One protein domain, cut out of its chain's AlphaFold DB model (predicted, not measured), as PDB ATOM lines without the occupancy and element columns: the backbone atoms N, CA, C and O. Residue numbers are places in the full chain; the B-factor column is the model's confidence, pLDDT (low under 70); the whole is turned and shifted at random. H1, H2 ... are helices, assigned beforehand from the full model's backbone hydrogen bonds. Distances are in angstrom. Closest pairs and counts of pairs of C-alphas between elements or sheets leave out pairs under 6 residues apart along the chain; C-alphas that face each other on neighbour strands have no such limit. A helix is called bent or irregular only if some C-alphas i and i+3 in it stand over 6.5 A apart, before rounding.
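AT A GLANCE: This is residues 2 to 164 of the 164 residues of the protein "Very-long-chain (3R)-3-hydroxyacyl-CoA dehydratase" of Candida parapsilosis (strain CDC 317 / ATCC MYA-4646) (UniProt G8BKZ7). A long rod of helices with an open middle: H7 runs along most of its length and makes a hairpin with H6, the two joined near one end of the rod. H4 packs residues 56 to 68 on residues 100 to 111 of H6, while H1 and H2 make a second hairpin, in which H2 is the helix that reaches H6 and H7; H4 stays apart from H1, H2 and H7. The printed part has 163 residues with seven named helices, H1 to H7 in order, and no named strand, in the class all helix. It is compact, with a radius of gyration of the C-alphas of 17.5 A, and spans 61 by 27 by 25 A.

IN THESE COORDINATES: H1 is residues 2 to 17, 22.7 A from first to last C-alpha, beginning at C-alpha 2 (204.563, 189.186, 175.929). H2 is residues 25 to 44, 26.2 A. H3 is residues 50 to 53, 5.4 A. H4 is residues 55 to 80, 36.4 A, with C-alpha 55 at (219.089, 178.595, 179.613). H5 is residues 87 to 93, 9.9 A. H6 is residues 97 to 122, 34.8 A; it is irregular, with C-alphas 114 and 117 7.3 A apart, and has a kink of 47 degrees near residue 116. H7 is residues 124 to 162, 55.8 A, ending at C-alpha 162 (228.904, 219.191, 162.714), with a kink of 44 degrees near residue 135.

HOW THE PARTS SIT: H2, H6 and H7 form a bundle, a group of helices packed together. H6 and H7, a hairpin, touch at a shallow tilt of 9 degrees, opposite ways; their closest C-alphas, of Ala 120 and Ser 127, are 5.1 A apart. H2 touches H6 with residues 38 to 42 alone, at a steep tilt of 43 degrees, the same way; the closest C-alphas are those of Ile 42 and Ser 115, 7.1 A. H2 and H7 only just touch, with 3 pairs of C-alphas within 8 A, the closest those of Thr 27 and Leu 144 at 6.8 A. H1 touches H2 as a hairpin, at a shallow tilt of 13 degrees, closest at the C-alphas of Ser 9 and Ser 32, 6.1 A. H4 touches H6 at a steep tilt of 48 degrees, opposite ways, closest at the C-alphas of Thr 57 and Cys 107, 5.0 A. H3 touches H6, closest at the C-alphas of Ala 51 and Thr 111, 5.0 A. H4 and H5, a hairpin, touch at a steep tilt of 38 degrees, closest at the C-alphas of Ile 71 and Arg 93, 6.0 A. Every O i to N i+4 pair is within hydrogen-bond range in H1, H4 and H5, against 15 of 16 in H2, 19 of 22 in H6 and 31 of 35 in H7; H3 is too short for such a pair.

THE WHOLE: The C-alphas farthest apart, of Thr 121 and Ile 164, are 62.0 A apart. The printed part has no cut and no long link. The mean pLDDT of the printed part is 77.5; residues 16 to 29, 82 to 84 and 161 to 164 are under 70.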
ATOM      1  N   ILE A   2     205.572 189.053 177.006       71.81
ATOM      2  CA  ILE A   2     204.563 189.186 175.929       71.81
ATOM      3  C   ILE A   2     203.882 190.547 175.933       71.81
ATOM      4  O   ILE A   2     203.948 191.267 174.939       71.81
ATOM      5  N   ALA A   3     203.326 190.944 177.078       74.44
ATOM      6  CA  ALA A   3     202.684 192.247 177.231       74.44
ATOM      7  C   ALA A   3     203.630 193.409 176.881       74.44
ATOM      8  O   ALA A   3     203.236 194.334 176.181       74.44
ATOM      9  N   THR A   4     204.899 193.318 177.293       74.88
ATOM     10  CA  THR A   4     205.915 194.329 176.978       74.88
ATOM     11  C   THR A   4     206.173 194.423 175.477       74.88
ATOM     12  O   THR A   4     206.234 195.528 174.959       74.88
ATOM     13  N   GLN A   5     206.251 193.304 174.745       75.12
ATOM     14  CA  GLN A   5     206.495 193.363 173.298       75.12
ATOM     15  C   GLN A   5     205.280 193.764 172.469       75.12
ATOM     16  O   GLN A   5     205.443 194.444 171.453       75.12
ATOM     17  N   LEU A   6     204.072 193.416 172.912       76.44
ATOM     18  CA  LEU A   6     202.838 193.933 172.321       76.44
ATOM     19  C   LEU A   6     202.758 195.451 172.487       76.44
ATOM     20  O   LEU A   6     202.631 196.167 171.497       76.44
ATOM     21  N   PHE A   7     202.934 195.935 173.717       78.19
ATOM     22  CA  PHE A   7     202.964 197.363 174.020       78.19
ATOM     23  C   PHE A   7     204.017 198.097 173.179       78.19
ATOM     24  O   PHE A   7     203.710 199.087 172.516       78.19
ATOM     25  N   ASN A   8     205.238 197.561 173.125       74.69
ATOM     26  CA  ASN A   8     206.336 198.131 172.351       74.69
ATOM     27  C   ASN A   8     206.007 198.231 170.857       74.69
ATOM     28  O   ASN A   8     206.208 199.288 170.260       74.69
ATOM     29  N   SER A   9     205.471 197.157 170.269       74.69
ATOM     30  CA  SER A   9     205.109 197.109 168.846       74.69
ATOM     31  C   SER A   9     204.005 198.114 168.510       74.69
ATOM     32  O   SER A   9     204.083 198.789 167.484       74.69
ATOM     33  N   SER A  10     203.009 198.268 169.390       75.38
ATOM     34  CA  SER A  10     201.944 199.264 169.233       75.38
ATOM     35  C   SER A  10     202.481 200.694 169.300       75.38
ATOM     36  O   SER A  10     202.158 201.506 168.437       75.38
ATOM     37  N   PHE A  11     203.341 201.004 170.275       75.69
ATOM     38  CA  PHE A  11     203.944 202.336 170.403       75.69
ATOM     39  C   PHE A  11     204.827 202.691 169.211       75.69
ATOM     40  O   PHE A  11     204.795 203.816 168.716       75.69
ATOM     41  N   GLU A  12     205.606 201.733 168.722       70.69
ATOM     42  CA  GLU A  12     206.448 201.939 167.552       70.69
ATOM     43  C   GLU A  12     205.649 202.149 166.271       70.69
ATOM     44  O   GLU A  12     205.992 203.021 165.470       70.69
ATOM     45  N   PHE A  13     204.562 201.398 166.103       73.38
ATOM     46  CA  PHE A  13     203.641 201.600 164.993       73.38
ATOM     47  C   PHE A  13     203.016 202.999 165.053       73.38
ATOM     48  O   PHE A  13     203.068 203.737 164.069       73.38
ATOM     49  N   LEU A  14     202.526 203.414 166.227       71.94
ATOM     50  CA  LEU A  14     201.955 204.747 166.437       71.94
ATOM     51  C   LEU A  14     202.971 205.860 166.159       71.94
ATOM     52  O   LEU A  14     202.679 206.786 165.408       71.94
ATOM     53  N   HIS A  15     204.187 205.767 166.697       71.50
ATOM     54  CA  HIS A  15     205.226 206.777 166.468       71.50
ATOM     55  C   HIS A  15     205.692 206.838 165.008       71.50
ATOM     56  O   HIS A  15     206.059 207.919 164.535       71.50
ATOM     57  N   SER A  16     205.676 205.707 164.294       68.62
ATOM     58  CA  SER A  16     205.994 205.659 162.865       68.62
ATOM     59  C   SER A  16     204.896 206.296 162.012       68.62
ATOM     60  O   SER A  16     205.221 207.004 161.062       68.62
ATOM     61  N   VAL A  17     203.620 206.070 162.343       66.06
ATOM     62  CA  VAL A  17     202.469 206.676 161.647       66.06
ATOM     63  C   VAL A  17     202.397 208.182 161.911       66.06
ATOM     64  O   VAL A  17     202.151 208.958 160.993       66.06
ATOM     65  N   LEU A  18     202.686 208.611 163.143       64.12
ATOM     66  CA  LEU A  18     202.690 210.023 163.544       64.12
ATOM     67  C   LEU A  18     203.939 210.797 163.076       64.12
ATOM     68  O   LEU A  18     204.039 211.998 163.314       64.12
ATOM     69  N   GLY A  19     204.915 210.138 162.441       59.75
ATOM     70  CA  GLY A  19     206.102 210.793 161.874       59.75
ATOM     71  C   GLY A  19     207.108 211.346 162.897       59.75
ATOM     72  O   GLY A  19     208.063 212.018 162.511       59.75
ATOM     73  N   LEU A  20     206.949 211.043 164.192       56.78
ATOM     74  CA  LEU A  20     207.841 211.512 165.267       56.78
ATOM     75  C   LEU A  20     209.273 210.960 165.117       56.78
ATOM     76  O   LEU A  20     210.268 211.615 165.458       56.78
ATOM     77  N   VAL A  21     209.405 209.752 164.562       55.75
ATOM     78  CA  VAL A  21     210.689 209.148 164.196       55.75
ATOM     79  C   VAL A  21     210.561 208.533 162.800       55.75
ATOM     80  O   VAL A  21     209.739 207.636 162.622       55.75
ATOM     81  N   PRO A  22     211.366 208.966 161.809       55.22
ATOM     82  CA  PRO A  22     211.362 208.360 160.485       55.22
ATOM     83  C   PRO A  22     212.011 206.978 160.580       55.22
ATOM     84  O   PRO A  22     213.228 206.828 160.452       55.22
ATOM     85  N   THR A  23     211.190 205.975 160.860       58.78
ATOM     86  CA  THR A  23     211.570 204.564 160.856       58.78
ATOM     87  C   THR A  23     210.883 203.929 159.652       58.78
ATOM     88  O   THR A  23     209.690 204.156 159.463       58.78
ATOM     89  N   PRO A  24     211.585 203.173 158.792       63.44
ATOM     90  CA  PRO A  24     210.924 202.499 157.686       63.44
ATOM     91  C   PRO A  24     209.950 201.466 158.245       63.44
ATOM     92  O   PRO A  24     210.366 200.469 158.840       63.44
ATOM     93  N   ILE A  25     208.660 201.687 158.002       59.31
ATOM     94  CA  ILE A  25     207.569 200.787 158.390       59.31
ATOM     95  C   ILE A  25     207.876 199.316 158.031       59.31
ATOM     96  O   ILE A  25     207.689 198.463 158.894       59.31
ATOM     97  N   PRO A  26     208.456 198.974 156.858       57.16
ATOM     98  CA  PRO A  26     208.765 197.578 156.533       57.16
ATOM     99  C   PRO A  26     209.768 196.924 157.493       57.16
ATOM    100  O   PRO A  26     209.619 195.758 157.843       57.16
ATOM    101  N   THR A  27     210.775 197.674 157.950       67.25
ATOM    102  CA  THR A  27     211.787 197.156 158.887       67.25
ATOM    103  C   THR A  27     211.216 196.951 160.286       67.25
ATOM    104  O   THR A  27     211.540 195.965 160.943       67.25
ATOM    105  N   LEU A  28     210.311 197.844 160.691       69.00
ATOM    106  CA  LEU A  28     209.587 197.778 161.953       69.00
ATOM    107  C   LEU A  28     208.682 196.546 162.003       69.00
ATOM    108  O   LEU A  28     208.715 195.773 162.956       69.00
ATOM    109  N   LEU A  29     207.903 196.349 160.938       65.75
ATOM    110  CA  LEU A  29     206.989 195.225 160.822       65.75
ATOM    111  C   LEU A  29     207.769 193.913 160.802       65.75
ATOM    112  O   LEU A  29     207.457 193.028 161.587       65.75
ATOM    113  N   LEU A  30     208.824 193.795 159.992       70.94
ATOM    114  CA  LEU A  30     209.599 192.557 159.909       70.94
ATOM    115  C   LEU A  30     210.216 192.161 161.262       70.94
ATOM    116  O   LEU A  30     210.142 190.999 161.654       70.94
ATOM    117  N   GLN A  31     210.777 193.126 161.995       70.56
ATOM    118  CA  GLN A  31     211.416 192.874 163.288       70.56
ATOM    119  C   GLN A  31     210.398 192.554 164.395       70.56
ATOM    120  O   GLN A  31     210.616 191.634 165.184       70.56
ATOM    121  N   SER A  32     209.275 193.273 164.447       75.19
ATOM    122  CA  SER A  32     208.231 193.047 165.455       75.19
ATOM    123  C   SER A  32     207.417 191.782 165.176       75.19
ATOM    124  O   SER A  32     207.147 191.018 166.103       75.19
ATOM    125  N   PHE A  33     207.089 191.492 163.912       75.69
ATOM    126  CA  PHE A  33     206.391 190.257 163.542       75.69
ATOM    127  C   PHE A  33     207.238 189.017 163.825       75.69
ATOM    128  O   PHE A  33     206.716 188.076 164.420       75.69
ATOM    129  N   ALA A  34     208.532 189.014 163.477       78.31
ATOM    130  CA  ALA A  34     209.416 187.879 163.759       78.31
ATOM    131  C   ALA A  34     209.445 187.536 165.261       78.31
ATOM    132  O   ALA A  34     209.282 186.378 165.647       78.31
ATOM    133  N   ARG A  35     209.541 188.561 166.119       79.75
ATOM    134  CA  ARG A  35     209.520 188.390 167.579       79.75
ATOM    135  C   ARG A  35     208.178 187.883 168.095       79.75
ATOM    136  O   ARG A  35     208.158 186.983 168.928       79.75
ATOM    137  N   LEU A  36     207.061 188.443 167.623       81.38
ATOM    138  CA  LEU A  36     205.723 188.024 168.057       81.38
ATOM    139  C   LEU A  36     205.415 186.580 167.650       81.38
ATOM    140  O   LEU A  36     204.824 185.853 168.445       81.38
ATOM    141  N   ILE A  37     205.860 186.150 166.464       81.44
ATOM    142  CA  ILE A  37     205.720 184.763 166.001       81.44
ATOM    143  C   ILE A  37     206.390 183.811 166.993       81.44
ATOM    144  O   ILE A  37     205.742 182.870 167.441       81.44
ATOM    145  N   ILE A  38     207.636 184.074 167.388       80.19
ATOM    146  CA  ILE A  38     208.371 183.219 168.332       80.19
ATOM    147  C   ILE A  38     207.740 183.281 169.725       80.19
ATOM    148  O   ILE A  38     207.460 182.258 170.344       80.19
ATOM    149  N   LEU A  39     207.467 184.482 170.224       80.56
ATOM    150  CA  LEU A  39     207.028 184.672 171.600       80.56
ATOM    151  C   LEU A  39     205.616 184.125 171.859       80.56
ATOM    152  O   LEU A  39     205.367 183.510 172.895       80.56
ATOM    153  N   ILE A  40     204.685 184.347 170.930       79.19
ATOM    154  CA  ILE A  40     203.316 183.842 171.050       79.19
ATOM    155  C   ILE A  40     203.276 182.380 170.607       79.19
ATOM    156  O   ILE A  40     202.790 181.529 171.345       79.19
ATOM    157  N   GLY A  41     203.813 182.064 169.430       75.56
ATOM    158  CA  GLY A  41     203.670 180.733 168.845       75.56
ATOM    159  C   GLY A  41     204.507 179.645 169.514       75.56
ATOM    160  O   GLY A  41     204.102 178.487 169.487       75.56
ATOM    161  N   ILE A  42     205.630 179.998 170.146       76.00
ATOM    162  CA  ILE A  42     206.490 179.042 170.853       76.00
ATOM    163  C   ILE A  42     206.348 179.222 172.363       76.00
ATOM    164  O   ILE A  42     205.876 178.312 173.039       76.00
ATOM    165  N   CYS A  43     206.695 180.392 172.905       77.62
ATOM    166  CA  CYS A  43     206.787 180.550 174.360       77.62
ATOM    167  C   CYS A  43     205.428 180.545 175.082       77.62
ATOM    168  O   CYS A  43     205.363 180.118 176.231       77.62
ATOM    169  N   TYR A  44     204.348 181.017 174.447       80.38
ATOM    170  CA  TYR A  44     203.012 181.047 175.063       80.38
ATOM    171  C   TYR A  44     202.168 179.817 174.731       80.38
ATOM    172  O   TYR A  44     201.551 179.229 175.612       80.38
ATOM    173  N   VAL A  45     202.127 179.440 173.453       78.94
ATOM    174  CA  VAL A  45     201.280 178.339 172.974       78.94
ATOM    175  C   VAL A  45     201.856 176.970 173.348       78.94
ATOM    176  O   VAL A  45     201.095 176.025 173.554       78.94
ATOM    177  N   ILE A  46     203.183 176.853 173.472       79.00
ATOM    178  CA  ILE A  46     203.868 175.600 173.811       79.00
ATOM    179  C   ILE A  46     204.845 175.855 174.970       79.00
ATOM    180  O   ILE A  46     206.064 175.869 174.775       79.00
ATOM    181  N   PRO A  47     204.329 176.055 176.198       77.31
ATOM    182  CA  PRO A  47     205.176 176.320 177.361       77.31
ATOM    183  C   PRO A  47     206.148 175.163 177.638       77.31
ATOM    184  O   PRO A  47     207.295 175.413 177.989       77.31
ATOM    185  N   GLU A  48     205.731 173.927 177.342       75.69
ATOM    186  CA  GLU A  48     206.511 172.688 177.488       75.69
ATOM    187  C   GLU A  48     207.661 172.536 176.473       75.69
ATOM    188  O   GLU A  48     208.338 171.510 176.445       75.69
ATOM    189  N   SER A  49     207.878 173.514 175.585       77.94
ATOM    190  CA  SER A  49     208.954 173.416 174.602       77.94
ATOM    191  C   SER A  49     210.331 173.354 175.286       77.94
ATOM    192  O   SER A  49     210.638 174.232 176.100       77.94
ATOM    193  N   PRO A  50     211.227 172.426 174.886       77.62
ATOM    194  CA  PRO A  50     212.608 172.371 175.369       77.62
ATOM    195  C   PRO A  50     213.365 173.694 175.202       77.62
ATOM    196  O   PRO A  50     214.269 174.005 175.979       77.62
ATOM    197  N   ALA A  51     212.980 174.507 174.213       78.06
ATOM    198  CA  ALA A  51     213.569 175.819 173.988       78.06
ATOM    199  C   ALA A  51     213.338 176.803 175.147       78.06
ATOM    200  O   ALA A  51     214.202 177.644 175.393       78.06
ATOM    201  N   ASN A  52     212.214 176.689 175.865       75.19
ATOM    202  CA  ASN A  52     211.882 177.568 176.991       75.19
ATOM    203  C   ASN A  52     212.703 177.231 178.247       75.19
ATOM    204  O   ASN A  52     212.971 178.110 179.061       75.19
ATOM    205  N   TYR A  53     213.131 175.973 178.386       76.88
ATOM    206  CA  TYR A  53     213.949 175.506 179.511       76.88
ATOM    207  C   TYR A  53     215.450 175.601 179.235       76.88
ATOM    208  O   TYR A  53     216.262 175.586 180.161       76.88
ATOM    209  N   ASN A  54     215.845 175.712 177.964       80.94
ATOM    210  CA  ASN A  54     217.240 175.894 177.606       80.94
ATOM    211  C   ASN A  54     217.712 177.298 178.011       80.94
ATOM    212  O   ASN A  54     217.357 178.301 177.386       80.94
ATOM    213  N   VAL A  55     218.557 177.350 179.044       76.00
ATOM    214  CA  VAL A  55     219.089 178.595 179.613       76.00
ATOM    215  C   VAL A  55     219.789 179.445 178.553       76.00
ATOM    216  O   VAL A  55     219.565 180.651 178.499       76.00
ATOM    217  N   PHE A  56     220.589 178.847 177.669       76.25
ATOM    218  CA  PHE A  56     221.335 179.597 176.655       76.25
ATOM    219  C   PHE A  56     220.410 180.235 175.620       76.25
ATOM    220  O   PHE A  56     220.584 181.401 175.262       76.25
ATOM    221  N   THR A  57     219.401 179.491 175.175       80.06
ATOM    222  CA  THR A  57     218.446 179.956 174.172       80.06
ATOM    223  C   THR A  57     217.516 181.018 174.753       80.06
ATOM    224  O   THR A  57     217.462 182.135 174.239       80.06
ATOM    225  N   PHE A  58     216.831 180.714 175.857       80.50
ATOM    226  CA  PHE A  58     215.814 181.596 176.427       80.50
ATOM    227  C   PHE A  58     216.408 182.826 177.129       80.50
ATOM    228  O   PHE A  58     215.921 183.947 176.932       80.50
ATOM    229  N   ALA A  59     217.486 182.659 177.907       82.94
ATOM    230  CA  ALA A  59     218.137 183.794 178.562       82.94
ATOM    231  C   ALA A  59     218.895 184.655 177.547       82.94
ATOM    232  O   ALA A  59     218.792 185.880 177.605       82.94
ATOM    233  N   GLY A  60     219.586 184.042 176.577       83.19
ATOM    234  CA  GLY A  60     220.262 184.763 175.495       83.19
ATOM    235  C   GLY A  60     219.291 185.612 174.677       83.19
ATOM    236  O   GLY A  60     219.539 186.800 174.462       83.19
ATOM    237  N   LEU A  61     218.136 185.045 174.317       84.00
ATOM    238  CA  LEU A  61     217.079 185.750 173.597       84.00
ATOM    239  C   LEU A  61     216.512 186.922 174.407       84.00
ATOM    240  O   LEU A  61     216.456 188.057 173.928       84.00
ATOM    241  N   THR A  62     216.140 186.657 175.661       82.69
ATOM    242  CA  THR A  62     215.575 187.666 176.565       82.69
ATOM    243  C   THR A  62     216.556 188.807 176.824       82.69
ATOM    244  O   THR A  62     216.157 189.974 176.790       82.69
ATOM    245  N   LEU A  63     217.839 188.504 177.040       84.75
ATOM    246  CA  LEU A  63     218.880 189.510 177.250       84.75
ATOM    247  C   LEU A  63     219.146 190.321 175.983       84.75
ATOM    248  O   LEU A  63     219.159 191.551 176.046       84.75
ATOM    249  N   ALA A  64     219.295 189.664 174.829       84.62
ATOM    250  CA  ALA A  64     219.532 190.342 173.556       84.62
ATOM    251  C   ALA A  64     218.407 191.336 173.237       84.62
ATOM    252  O   ALA A  64     218.657 192.495 172.879       84.62
ATOM    253  N   TRP A  65     217.157 190.906 173.418       84.62
ATOM    254  CA  TRP A  65     216.000 191.770 173.236       84.62
ATOM    255  C   TRP A  65     215.982 192.893 174.271       84.62
ATOM    256  O   TRP A  65     215.886 194.051 173.876       84.62
ATOM    257  N   SER A  66     216.168 192.602 175.559       85.25
ATOM    258  CA  SER A  66     216.126 193.622 176.619       85.25
ATOM    259  C   SER A  66     217.180 194.716 176.429       85.25
ATOM    260  O   SER A  66     216.859 195.899 176.522       85.25
ATOM    261  N   ILE A  67     218.420 194.353 176.086       84.44
ATOM    262  CA  ILE A  67     219.490 195.327 175.810       84.44
ATOM    263  C   ILE A  67     219.124 196.191 174.596       84.44
ATOM    264  O   ILE A  67     219.294 197.412 174.628       84.44
ATOM    265  N   THR A  68     218.571 195.577 173.544       82.69
ATOM    266  CA  THR A  68     218.106 196.311 172.357       82.69
ATOM    267  C   THR A  68     217.033 197.339 172.727       82.69
ATOM    268  O   THR A  68     217.097 198.486 172.278       82.69
ATOM    269  N   GLU A  69     216.080 196.955 173.580       81.62
ATOM    270  CA  GLU A  69     215.004 197.828 174.055       81.62
ATOM    271  C   GLU A  69     215.527 199.002 174.890       81.62
ATOM    272  O   GLU A  69     215.160 200.150 174.632       81.62
ATOM    273  N   ILE A  70     216.438 198.746 175.832       83.94
ATOM    274  CA  ILE A  70     217.039 199.785 176.684       83.94
ATOM    275  C   ILE A  70     217.723 200.857 175.827       83.94
ATOM    276  O   ILE A  70     217.481 202.053 176.001       83.94
ATOM    277  N   ILE A  71     218.536 200.438 174.856       80.94
ATOM    278  CA  ILE A  71     219.246 201.354 173.952       80.94
ATOM    279  C   ILE A  71     218.253 202.146 173.092       80.94
ATOM    280  O   ILE A  71     218.419 203.351 172.857       80.94
ATOM    281  N   ARG A  72     217.207 201.476 172.602       78.94
ATOM    282  CA  ARG A  72     216.201 202.078 171.730       78.94
ATOM    283  C   ARG A  72     215.385 203.143 172.451       78.94
ATOM    284  O   ARG A  72     215.289 204.263 171.940       78.94
ATOM    285  N   TYR A  73     214.835 202.803 173.612       77.25
ATOM    286  CA  TYR A  73     214.024 203.717 174.408       77.25
ATOM    287  C   TYR A  73     214.856 204.830 175.024       77.25
ATOM    288  O   TYR A  73     214.420 205.977 174.974       77.25
ATOM    289  N   GLY A  74     216.082 204.545 175.476       80.31
ATOM    290  CA  GLY A  74     217.010 205.583 175.929       80.31
ATOM    291  C   GLY A  74     217.228 206.664 174.865       80.31
ATOM    292  O   GLY A  74     217.141 207.857 175.148       80.31
ATOM    293  N   PHE A  75     217.400 206.266 173.601       78.12
ATOM    294  CA  PHE A  75     217.496 207.220 172.493       78.12
ATOM    295  C   PHE A  75     216.184 207.977 172.224       78.12
ATOM    296  O   PHE A  75     216.226 209.173 171.935       78.12
ATOM    297  N   TYR A  76     215.023 207.316 172.296       75.94
ATOM    298  CA  TYR A  76     213.734 207.989 172.093       75.94
ATOM    299  C   TYR A  76     213.443 209.021 173.181       75.94
ATOM    300  O   TYR A  76     213.007 210.119 172.843       75.94
ATOM    301  N   VAL A  77     213.752 208.720 174.443       79.88
ATOM    302  CA  VAL A  77     213.603 209.664 175.560       79.88
ATOM    303  C   VAL A  77     214.463 210.906 175.337       79.88
ATOM    304  O   VAL A  77     213.950 212.020 175.417       79.88
ATOM    305  N   LEU A  78     215.737 210.740 174.971       78.44
ATOM    306  CA  LEU A  78     216.626 211.876 174.696       78.44
ATOM    307  C   LEU A  78     216.130 212.725 173.520       78.44
ATOM    308  O   LEU A  78     216.137 213.953 173.590       78.44
ATOM    309  N   LYS A  79     215.651 212.073 172.454       72.81
ATOM    310  CA  LYS A  79     215.147 212.757 171.261       72.81
ATOM    311  C   LYS A  79     213.831 213.503 171.521       72.81
ATOM    312  O   LYS A  79     213.665 214.615 171.025       72.81
ATOM    313  N   LEU A  80     212.907 212.912 172.279       74.81
ATOM    314  CA  LEU A  80     211.619 213.522 172.641       74.81
ATOM    315  C   LEU A  80     211.780 214.628 173.687       74.81
ATOM    316  O   LEU A  80     211.101 215.647 173.602       74.81
ATOM    317  N   GLY A  81     212.726 214.475 174.616       74.69
ATOM    318  CA  GLY A  81     213.059 215.487 175.620       74.69
ATOM    319  C   GLY A  81     213.747 216.738 175.062       74.69
ATOM    320  O   GLY A  81     214.130 217.602 175.839       74.69
ATOM    321  N   LYS A  82     213.927 216.844 173.734       66.25
ATOM    322  CA  LYS A  82     214.669 217.922 173.048       66.25
ATOM    323  C   LYS A  82     216.108 218.117 173.557       66.25
ATOM    324  O   LYS A  82     216.719 219.147 173.283       66.25
ATOM    325  N   PHE A  83     216.667 217.131 174.255       69.56
ATOM    326  CA  PHE A  83     218.057 217.160 174.686       69.56
ATOM    327  C   PHE A  83     218.975 216.850 173.499       69.56
ATOM    328  O   PHE A  83     218.627 216.073 172.604       69.56
ATOM    329  N   SER A  84     220.167 217.448 173.481       68.62
ATOM    330  CA  SER A  84     221.209 217.064 172.531       68.62
ATOM    331  C   SER A  84     221.594 215.608 172.792       68.62
ATOM    332  O   SER A  84     222.067 215.252 173.869       68.62
ATOM    333  N   VAL A  85     221.350 214.733 171.812       74.62
ATOM    334  CA  VAL A  85     221.714 213.320 171.939       74.62
ATOM    335  C   VAL A  85     223.242 213.231 171.969       74.62
ATOM    336  O   VAL A  85     223.878 213.617 170.987       74.62
ATOM    337  N   PRO A  86     223.853 212.711 173.047       79.75
ATOM    338  CA  PRO A  86     225.301 212.606 173.121       79.75
ATOM    339  C   PRO A  86     225.839 211.666 172.039       79.75
ATOM    340  O   PRO A  86     225.244 210.618 171.763       79.75
ATOM    341  N   TYR A  87     227.009 211.988 171.478       76.56
ATOM    342  CA  TYR A  87     227.639 211.174 170.431       76.56
ATOM    343  C   TYR A  87     227.815 209.706 170.850       76.56
ATOM    344  O   TYR A  87     227.582 208.806 170.046       76.56
ATOM    345  N   TRP A  88     228.154 209.446 172.116       76.44
ATOM    346  CA  TRP A  88     228.340 208.091 172.645       76.44
ATOM    347  C   TRP A  88     227.042 207.270 172.669       76.44
ATOM    348  O   TRP A  88     227.072 206.097 172.308       76.44
ATOM    349  N   VAL A  89     225.892 207.875 172.995       78.94
ATOM    350  CA  VAL A  89     224.580 207.194 172.939       78.94
ATOM    351  C   VAL A  89     224.228 206.844 171.499       78.94
ATOM    352  O   VAL A  89     223.756 205.745 171.201       78.94
ATOM    353  N   LEU A  90     224.476 207.783 170.587       78.44
ATOM    354  CA  LEU A  90     224.213 207.589 169.171       78.44
ATOM    355  C   LEU A  90     225.119 206.490 168.598       78.44
ATOM    356  O   LEU A  90     224.644 205.590 167.904       78.44
ATOM    357  N   TRP A  91     226.407 206.510 168.939       80.50
ATOM    358  CA  TRP A  91     227.360 205.477 168.555       80.50
ATOM    359  C   TRP A  91     226.977 204.105 169.112       80.50
ATOM    360  O   TRP A  91     226.996 203.134 168.355       80.50
ATOM    361  N   LEU A  92     226.569 204.029 170.384       80.62
ATOM    362  CA  LEU A  92     226.120 202.792 171.023       80.62
ATOM    363  C   LEU A  92     224.905 202.220 170.290       80.62
ATOM    364  O   LEU A  92     224.924 201.054 169.897       80.62
ATOM    365  N   ARG A  93     223.892 203.047 170.000       80.81
ATOM    366  CA  ARG A  93     222.704 202.635 169.235       80.81
ATOM    367  C   ARG A  93     223.062 202.033 167.883       80.81
ATOM    368  O   ARG A  93     222.522 200.995 167.508       80.81
ATOM    369  N   TYR A  94     223.968 202.675 167.157       77.00
ATOM    370  CA  TYR A  94     224.373 202.228 165.828       77.00
ATOM    371  C   TYR A  94     225.546 201.244 165.830       77.00
ATOM    372  O   TYR A  94     226.014 200.903 164.753       77.00
ATOM    373  N   SER A  95     226.040 200.780 166.978       80.12
ATOM    374  CA  SER A  95     227.125 199.782 167.043       80.12
ATOM    375  C   SER A  95     226.707 198.519 167.793       80.12
ATOM    376  O   SER A  95     227.192 197.437 167.478       80.12
ATOM    377  N   ALA A  96     225.730 198.612 168.699       80.75
ATOM    378  CA  ALA A  96     225.180 197.465 169.413       80.75
ATOM    379  C   ALA A  96     224.560 196.415 168.474       80.75
ATOM    380  O   ALA A  96     224.559 195.227 168.797       80.75
ATOM    381  N   PHE A  97     224.102 196.821 167.281       79.38
ATOM    382  CA  PHE A  97     223.553 195.886 166.299       79.38
ATOM    383  C   PHE A  97     224.571 194.824 165.854       79.38
ATOM    384  O   PHE A  97     224.156 193.715 165.550       79.38
ATOM    385  N   PHE A  98     225.880 195.106 165.861       79.06
ATOM    386  CA  PHE A  98     226.898 194.129 165.444       79.06
ATOM    387  C   PHE A  98     226.917 192.872 166.318       79.06
ATOM    388  O   PHE A  98     227.207 191.793 165.816       79.06
ATOM    389  N   VAL A  99     226.593 193.008 167.605       82.50
ATOM    390  CA  VAL A  99     226.584 191.893 168.564       82.50
ATOM    391  C   VAL A  99     225.166 191.364 168.760       82.50
ATOM    392  O   VAL A  99     224.936 190.158 168.722       82.50
ATOM    393  N   LEU A 100     224.195 192.267 168.926       82.19
ATOM    394  CA  LEU A 100     222.824 191.897 169.278       82.19
ATOM    395  C   LEU A 100     222.065 191.229 168.124       82.19
ATOM    396  O   LEU A 100     221.227 190.372 168.390       82.19
ATOM    397  N   TYR A 101     222.348 191.574 166.859       81.31
ATOM    398  CA  TYR A 101     221.669 190.944 165.717       81.31
ATOM    399  C   TYR A 101     222.081 189.479 165.521       81.31
ATOM    400  O   TYR A 101     221.183 188.640 165.461       81.31
ATOM    401  N   PRO A 102     223.382 189.129 165.440       82.81
ATOM    402  CA  PRO A 102     223.795 187.730 165.343       82.81
ATOM    403  C   PRO A 102     223.351 186.906 166.552       82.81
ATOM    404  O   PRO A 102     222.882 185.785 166.382       82.81
ATOM    405  N   LEU A 103     223.433 187.479 167.759       84.56
ATOM    406  CA  LEU A 103     222.974 186.816 168.978       84.56
ATOM    407  C   LEU A 103     221.469 186.517 168.920       84.56
ATOM    408  O   LEU A 103     221.063 185.384 169.159       84.56
ATOM    409  N   GLY A 104     220.655 187.505 168.535       82.06
ATOM    410  CA  GLY A 104     219.218 187.322 168.340       82.06
ATOM    411  C   GLY A 104     218.914 186.250 167.294       82.06
ATOM    412  O   GLY A 104     218.153 185.335 167.576       82.06
ATOM    413  N   LEU A 105     219.571 186.297 166.130       82.75
ATOM    414  CA  LEU A 105     219.383 185.319 165.053       82.75
ATOM    415  C   LEU A 105     219.675 183.880 165.512       82.75
ATOM    416  O   LEU A 105     218.897 182.964 165.234       82.75
ATOM    417  N   VAL A 106     220.789 183.673 166.220       85.19
ATOM    418  CA  VAL A 106     221.185 182.350 166.726       85.19
ATOM    419  C   VAL A 106     220.200 181.860 167.786       85.19
ATOM    420  O   VAL A 106     219.742 180.723 167.710       85.19
ATOM    421  N   CYS A 107     219.813 182.708 168.739       83.44
ATOM    422  CA  CYS A 107     218.862 182.319 169.779       83.44
ATOM    423  C   CYS A 107     217.458 182.047 169.212       83.44
ATOM    424  O   CYS A 107     216.817 181.072 169.597       83.44
ATOM    425  N   GLU A 108     216.976 182.856 168.269       82.94
ATOM    426  CA  GLU A 108     215.675 182.662 167.617       82.94
ATOM    427  C   GLU A 108     215.646 181.374 166.786       82.94
ATOM    428  O   GLU A 108     214.704 180.587 166.888       82.94
ATOM    429  N   SER A 109     216.710 181.105 166.024       84.00
ATOM    430  CA  SER A 109     216.818 179.864 165.250       84.00
ATOM    431  C   SER A 109     216.951 178.621 166.117       84.00
ATOM    432  O   SER A 109     216.266 177.630 165.854       84.00
ATOM    433  N   ALA A 110     217.733 178.689 167.193       84.81
ATOM    434  CA  ALA A 110     217.791 177.630 168.193       84.81
ATOM    435  C   ALA A 110     216.415 177.392 168.838       84.81
ATOM    436  O   ALA A 110     216.012 176.245 169.016       84.81
ATOM    437  N   THR A 111     215.660 178.459 169.126       83.88
ATOM    438  CA  THR A 111     214.312 178.357 169.711       83.88
ATOM    439  C   THR A 111     213.372 177.580 168.798       83.88
ATOM    440  O   THR A 111     212.696 176.659 169.252       83.88
ATOM    441  N   VAL A 112     213.357 177.905 167.503       84.19
ATOM    442  CA  VAL A 112     212.537 177.193 166.509       84.19
ATOM    443  C   VAL A 112     212.988 175.739 166.367       84.19
ATOM    444  O   VAL A 112     212.141 174.851 166.380       84.19
ATOM    445  N   TYR A 113     214.298 175.488 166.290       85.06
ATOM    446  CA  TYR A 113     214.855 174.143 166.115       85.06
ATOM    447  C   TYR A 113     214.488 173.204 167.272       85.06
ATOM    448  O   TYR A 113     213.907 172.147 167.038       85.06
ATOM    449  N   TYR A 114     214.735 173.617 168.520       83.81
ATOM    450  CA  TYR A 114     214.418 172.802 169.701       83.81
ATOM    451  C   TYR A 114     212.913 172.636 169.942       83.81
ATOM    452  O   TYR A 114     212.496 171.680 170.592       83.81
ATOM    453  N   SER A 115     212.090 173.551 169.428       82.88
ATOM    454  CA  SER A 115     210.631 173.479 169.566       82.88
ATOM    455  C   SER A 115     209.954 172.704 168.437       82.88
ATOM    456  O   SER A 115     208.765 172.410 168.540       82.88
ATOM    457  N   TYR A 116     210.670 172.408 167.348       82.62
ATOM    458  CA  TYR A 116     210.064 171.963 166.093       82.62
ATOM    459  C   TYR A 116     209.282 170.657 166.243       82.62
ATOM    460  O   TYR A 116     208.152 170.572 165.773       82.62
ATOM    461  N   GLU A 117     209.839 169.664 166.940       81.94
ATOM    462  CA  GLU A 117     209.174 168.370 167.139       81.94
ATOM    463  C   GLU A 117     207.858 168.523 167.910       81.94
ATOM    464  O   GLU A 117     206.820 168.013 167.491       81.94
ATOM    465  N   VAL A 118     207.864 169.321 168.982       82.00
ATOM    466  CA  VAL A 118     206.670 169.578 169.800       82.00
ATOM    467  C   VAL A 118     205.621 170.377 169.017       82.00
ATOM    468  O   VAL A 118     204.422 170.091 169.108       82.00
ATOM    469  N   ILE A 119     206.057 171.351 168.208       82.88
ATOM    470  CA  ILE A 119     205.181 172.133 167.322       82.88
ATOM    471  C   ILE A 119     204.550 171.234 166.255       82.88
ATOM    472  O   ILE A 119     203.350 171.345 166.011       82.88
ATOM    473  N   ALA A 120     205.318 170.333 165.642       82.19
ATOM    474  CA  ALA A 120     204.830 169.433 164.601       82.19
ATOM    475  C   ALA A 120     203.721 168.504 165.113       82.19
ATOM    476  O   ALA A 120     202.742 168.273 164.403       82.19
ATOM    477  N   THR A 121     203.833 168.024 166.356       82.12
ATOM    478  CA  THR A 121     202.820 167.153 166.969       82.12
ATOM    479  C   THR A 121     201.572 167.915 167.417       82.12
ATOM    480  O   THR A 121     200.458 167.429 167.237       82.12
ATOM    481  N   ARG A 122     201.728 169.103 168.016       81.19
ATOM    482  CA  ARG A 122     200.602 169.876 168.578       81.19
ATOM    483  C   ARG A 122     199.872 170.720 167.534       81.19
ATOM    484  O   ARG A 122     198.652 170.842 167.586       81.19
ATOM    485  N   LEU A 123     200.624 171.353 166.636       83.19
ATOM    486  CA  LEU A 123     200.151 172.367 165.694       83.19
ATOM    487  C   LEU A 123     200.814 172.177 164.320       83.19
ATOM    488  O   LEU A 123     201.650 172.990 163.907       83.19
ATOM    489  N   PRO A 124     200.412 171.144 163.561       81.81
ATOM    490  CA  PRO A 124     201.015 170.828 162.265       81.81
ATOM    491  C   PRO A 124     200.915 171.989 161.261       81.81
ATOM    492  O   PRO A 124     201.861 172.252 160.518       81.81
ATOM    493  N   SER A 125     199.822 172.760 161.284       84.12
ATOM    494  CA  SER A 125     199.665 173.960 160.445       84.12
ATOM    495  C   SER A 125     200.697 175.046 160.767       84.12
ATOM    496  O   SER A 125     201.227 175.688 159.860       84.12
ATOM    497  N   TYR A 126     201.024 175.235 162.049       81.12
ATOM    498  CA  TYR A 126     202.023 176.211 162.486       81.12
ATOM    499  C   TYR A 126     203.453 175.722 162.208       81.12
ATOM    500  O   TYR A 126     204.300 176.504 161.778       81.12
ATOM    501  N   SER A 127     203.703 174.413 162.336       82.06
ATOM    502  CA  SER A 127     204.963 173.783 161.918       82.06
ATOM    503  C   SER A 127     205.254 174.018 160.436       82.06
ATOM    504  O   SER A 127     206.369 174.390 160.066       82.06
ATOM    505  N   ASN A 128     204.241 173.838 159.583       82.38
ATOM    506  CA  ASN A 128     204.363 174.087 158.149       82.38
ATOM    507  C   ASN A 128     204.646 175.566 157.867       82.38
ATOM    508  O   ASN A 128     205.544 175.871 157.087       82.38
ATOM    509  N   PHE A 129     203.953 176.484 158.545       84.69
ATOM    510  CA  PHE A 129     204.238 177.915 158.444       84.69
ATOM    511  C   PHE A 129     205.696 178.245 158.808       84.69
ATOM    512  O   PHE A 129     206.386 178.899 158.025       84.69
ATOM    513  N   LEU A 130     206.200 177.747 159.944       82.69
ATOM    514  CA  LEU A 130     207.584 177.982 160.372       82.69
ATOM    515  C   LEU A 130     208.607 177.400 159.392       82.69
ATOM    516  O   LEU A 130     209.620 178.043 159.118       82.69
ATOM    517  N   LYS A 131     208.325 176.233 158.804       80.75
ATOM    518  CA  LYS A 131     209.182 175.608 157.789       80.75
ATOM    519  C   LYS A 131     209.391 176.504 156.564       80.75
ATOM    520  O   LYS A 131     210.494 176.530 156.023       80.75
ATOM    521  N   TYR A 132     208.370 177.253 156.145       82.25
ATOM    522  CA  TYR A 132     208.480 178.218 155.042       82.25
ATOM    523  C   TYR A 132     208.985 179.597 155.491       82.25
ATOM    524  O   TYR A 132     209.647 180.291 154.719       82.25
ATOM    525  N   ALA A 133     208.716 179.995 156.735       80.56
ATOM    526  CA  ALA A 133     209.180 181.265 157.285       80.56
ATOM    527  C   ALA A 133     210.693 181.267 157.572       80.56
ATOM    528  O   ALA A 133     211.350 182.288 157.374       80.56
ATOM    529  N   MET A 134     211.271 180.132 157.986       81.25
ATOM    530  CA  MET A 134     212.684 180.046 158.380       81.25
ATOM    531  C   MET A 134     213.666 180.368 157.236       81.25
ATOM    532  O   MET A 134     214.583 181.164 157.448       81.25
ATOM    533  N   PRO A 135     213.479 179.857 156.002       82.38
ATOM    534  CA  PRO A 135     214.312 180.243 154.866       82.38
ATOM    535  C   PRO A 135     214.146 181.714 154.474       82.38
ATOM    536  O   PRO A 135     215.122 182.345 154.078       82.38
ATOM    537  N   LEU A 136     212.938 182.277 154.613       79.44
ATOM    538  CA  LEU A 136     212.665 183.701 154.373       79.44
ATOM    539  C   LEU A 136     213.285 184.609 155.444       79.44
ATOM    540  O   LEU A 136     213.525 185.794 155.195       79.44
ATOM    541  N   TYR A 137     213.601 184.058 156.615       78.81
ATOM    542  CA  TYR A 137     214.226 184.803 157.695       78.81
ATOM    543  C   TYR A 137     215.670 185.218 157.366       78.81
ATOM    544  O   TYR A 137     216.088 186.326 157.703       78.81
ATOM    545  N   ILE A 138     216.402 184.395 156.607       80.62
ATOM    546  CA  ILE A 138     217.784 184.662 156.173       80.62
ATOM    547  C   ILE A 138     217.895 185.920 155.282       80.62
ATOM    548  O   ILE A 138     218.649 186.831 155.638       80.62
ATOM    549  N   PRO A 139     217.170 186.049 154.150       81.38
ATOM    550  CA  PRO A 139     217.233 187.255 153.329       81.38
ATOM    551  C   PRO A 139     216.680 188.479 154.069       81.38
ATOM    552  O   PRO A 139     217.229 189.574 153.920       81.38
ATOM    553  N   GLY A 140     215.658 188.304 154.917       78.56
ATOM    554  CA  GLY A 140     215.140 189.371 155.776       78.56
ATOM    555  C   GLY A 140     216.200 189.921 156.736       78.56
ATOM    556  O   GLY A 140     216.379 191.139 156.842       78.56
ATOM    557  N   PHE A 141     216.966 189.031 157.370       79.62
ATOM    558  CA  PHE A 141     218.084 189.392 158.237       79.62
ATOM    559  C   PHE A 141     219.186 190.140 157.479       79.62
ATOM    560  O   PHE A 141     219.618 191.208 157.920       79.62
ATOM    561  N   LEU A 142     219.615 189.636 156.315       82.44
ATOM    562  CA  LEU A 142     220.655 190.282 155.504       82.44
ATOM    563  C   LEU A 142     220.242 191.683 155.041       82.44
ATOM    564  O   LEU A 142     221.060 192.611 155.053       82.44
ATOM    565  N   TYR A 143     218.971 191.849 154.672       82.62
ATOM    566  CA  TYR A 143     218.406 193.142 154.315       82.62
ATOM    567  C   TYR A 143     218.464 194.125 155.493       82.62
ATOM    568  O   TYR A 143     219.009 195.224 155.347       82.62
ATOM    569  N   LEU A 144     217.975 193.719 156.672       80.25
ATOM    570  CA  LEU A 144     217.988 194.544 157.888       80.25
ATOM    571  C   LEU A 144     219.411 194.910 158.327       80.25
ATOM    572  O   LEU A 144     219.691 196.067 158.648       80.25
ATOM    573  N   TYR A 145     220.324 193.942 158.300       82.19
ATOM    574  CA  TYR A 145     221.716 194.144 158.687       82.19
ATOM    575  C   TYR A 145     222.421 195.139 157.752       82.19
ATOM    576  O   TYR A 145     223.039 196.113 158.196       82.19
ATOM    577  N   SER A 146     222.245 194.967 156.440       82.38
ATOM    578  CA  SER A 146     222.783 195.882 155.427       82.38
ATOM    579  C   SER A 146     222.192 197.288 155.548       82.38
ATOM    580  O   SER A 146     222.902 198.289 155.394       82.38
ATOM    581  N   TYR A 147     220.894 197.378 155.845       82.19
ATOM    582  CA  TYR A 147     220.210 198.642 156.093       82.19
ATOM    583  C   TYR A 147     220.817 199.381 157.297       82.19
ATOM    584  O   TYR A 147     221.140 200.571 157.194       82.19
ATOM    585  N   MET A 148     221.078 198.674 158.400       81.62
ATOM    586  CA  MET A 148     221.655 199.271 159.606       81.62
ATOM    587  C   MET A 148     223.083 199.779 159.408       81.62
ATOM    588  O   MET A 148     223.417 200.870 159.883       81.62
ATOM    589  N   ILE A 149     223.899 199.076 158.618       83.00
ATOM    590  CA  ILE A 149     225.237 199.549 158.230       83.00
ATOM    591  C   ILE A 149     225.149 200.865 157.444       83.00
ATOM    592  O   ILE A 149     225.897 201.811 157.723       83.00
ATOM    593  N   LYS A 150     224.228 200.955 156.474       82.69
ATOM    594  CA  LYS A 150     224.011 202.184 155.689       82.69
ATOM    595  C   LYS A 150     223.568 203.339 156.587       82.69
ATOM    596  O   LYS A 150     224.102 204.446 156.475       82.69
ATOM    597  N   GLN A 151     222.639 203.082 157.508       80.25
ATOM    598  CA  GLN A 151     222.138 204.098 158.430       80.25
ATOM    599  C   GLN A 151     223.227 204.584 159.393       80.25
ATOM    600  O   GLN A 151     223.391 205.794 159.554       80.25
ATOM    601  N   ARG A 152     224.042 203.675 159.945       82.00
ATOM    602  CA  ARG A 152     225.202 204.020 160.780       82.00
ATOM    603  C   ARG A 152     226.138 204.990 160.065       82.00
ATOM    604  O   ARG A 152     226.457 206.041 160.615       82.00
ATOM    605  N   ARG A 153     226.562 204.658 158.837       80.38
ATOM    606  CA  ARG A 153     227.467 205.515 158.045       80.38
ATOM    607  C   ARG A 153     226.859 206.898 157.818       80.38
ATOM    608  O   ARG A 153     227.534 207.900 158.022       80.38
ATOM    609  N   LYS A 154     225.574 206.960 157.458       81.62
ATOM    610  CA  LYS A 154     224.873 208.224 157.195       81.62
ATOM    611  C   LYS A 154     224.788 209.120 158.433       81.62
ATOM    612  O   LYS A 154     225.002 210.322 158.316       81.62
ATOM    613  N   VAL A 155     224.458 208.560 159.596       79.62
ATOM    614  CA  VAL A 155     224.260 209.356 160.816       79.62
ATOM    615  C   VAL A 155     225.597 209.753 161.441       79.62
ATOM    616  O   VAL A 155     225.789 210.929 161.735       79.62
ATOM    617  N   LEU A 156     226.552 208.825 161.569       78.75
ATOM    618  CA  LEU A 156     227.854 209.134 162.172       78.75
ATOM    619  C   LEU A 156     228.669 210.128 161.334       78.75
ATOM    620  O   LEU A 156     229.319 210.998 161.907       78.75
ATOM    621  N   ASN A 157     228.608 210.052 159.998       79.06
ATOM    622  CA  ASN A 157     229.307 211.016 159.145       79.06
ATOM    623  C   ASN A 157     228.695 212.421 159.238       79.06
ATOM    624  O   ASN A 157     229.437 213.397 159.252       79.06
ATOM    625  N   ARG A 158     227.362 212.531 159.350       78.38
ATOM    626  CA  ARG A 158     226.680 213.821 159.547       78.38
ATOM    627  C   ARG A 158     227.033 214.464 160.884       78.38
ATOM    628  O   ARG A 158     227.248 215.665 160.928       78.38
ATOM    629  N   GLU A 159     227.106 213.680 161.957       74.81
ATOM    630  CA  GLU A 159     227.506 214.207 163.268       74.81
ATOM    631  C   GLU A 159     228.989 214.598 163.293       74.81
ATOM    632  O   GLU A 159     229.331 215.640 163.841       74.81
ATOM    633  N   LYS A 160     229.867 213.842 162.617       70.31
ATOM    634  CA  LYS A 160     231.283 214.217 162.469       70.31
ATOM    635  C   LYS A 160     231.460 215.543 161.717       70.31
ATOM    636  O   LYS A 160     232.325 216.319 162.085       70.31
ATOM    637  N   GLN A 161     230.630 215.816 160.707       69.50
ATOM    638  CA  GLN A 161     230.639 217.083 159.962       69.50
ATOM    639  C   GLN A 161     230.131 218.290 160.763       69.50
ATOM    640  O   GLN A 161     230.429 219.407 160.377       69.50
ATOM    641  N   LYS A 162     229.359 218.093 161.839       66.25
ATOM    642  CA  LYS A 162     228.904 219.191 162.714       66.25
ATOM    643  C   LYS A 162     229.928 219.588 163.781       66.25
ATOM    644  O   LYS A 162     229.754 220.612 164.429       66.25
ATOM    645  N   LEU A 163     230.915 218.726 164.025       60.34
ATOM    646  CA  LEU A 163     231.973 218.916 165.022       60.34
ATOM    647  C   LEU A 163     233.246 219.539 164.423       60.34
ATOM    648  O   LEU A 163     234.169 219.836 165.176       60.34
ATOM    649  N   ILE A 164     233.302 219.678 163.093       53.62
ATOM    650  CA  ILE A 164     234.363 220.336 162.314       53.62
ATOM    651  C   ILE A 164     233.837 221.708 161.908       53.62
ATOM    652  O   ILE A 164     234.616 222.677 162.006       53.62
TER     653      ILE A 164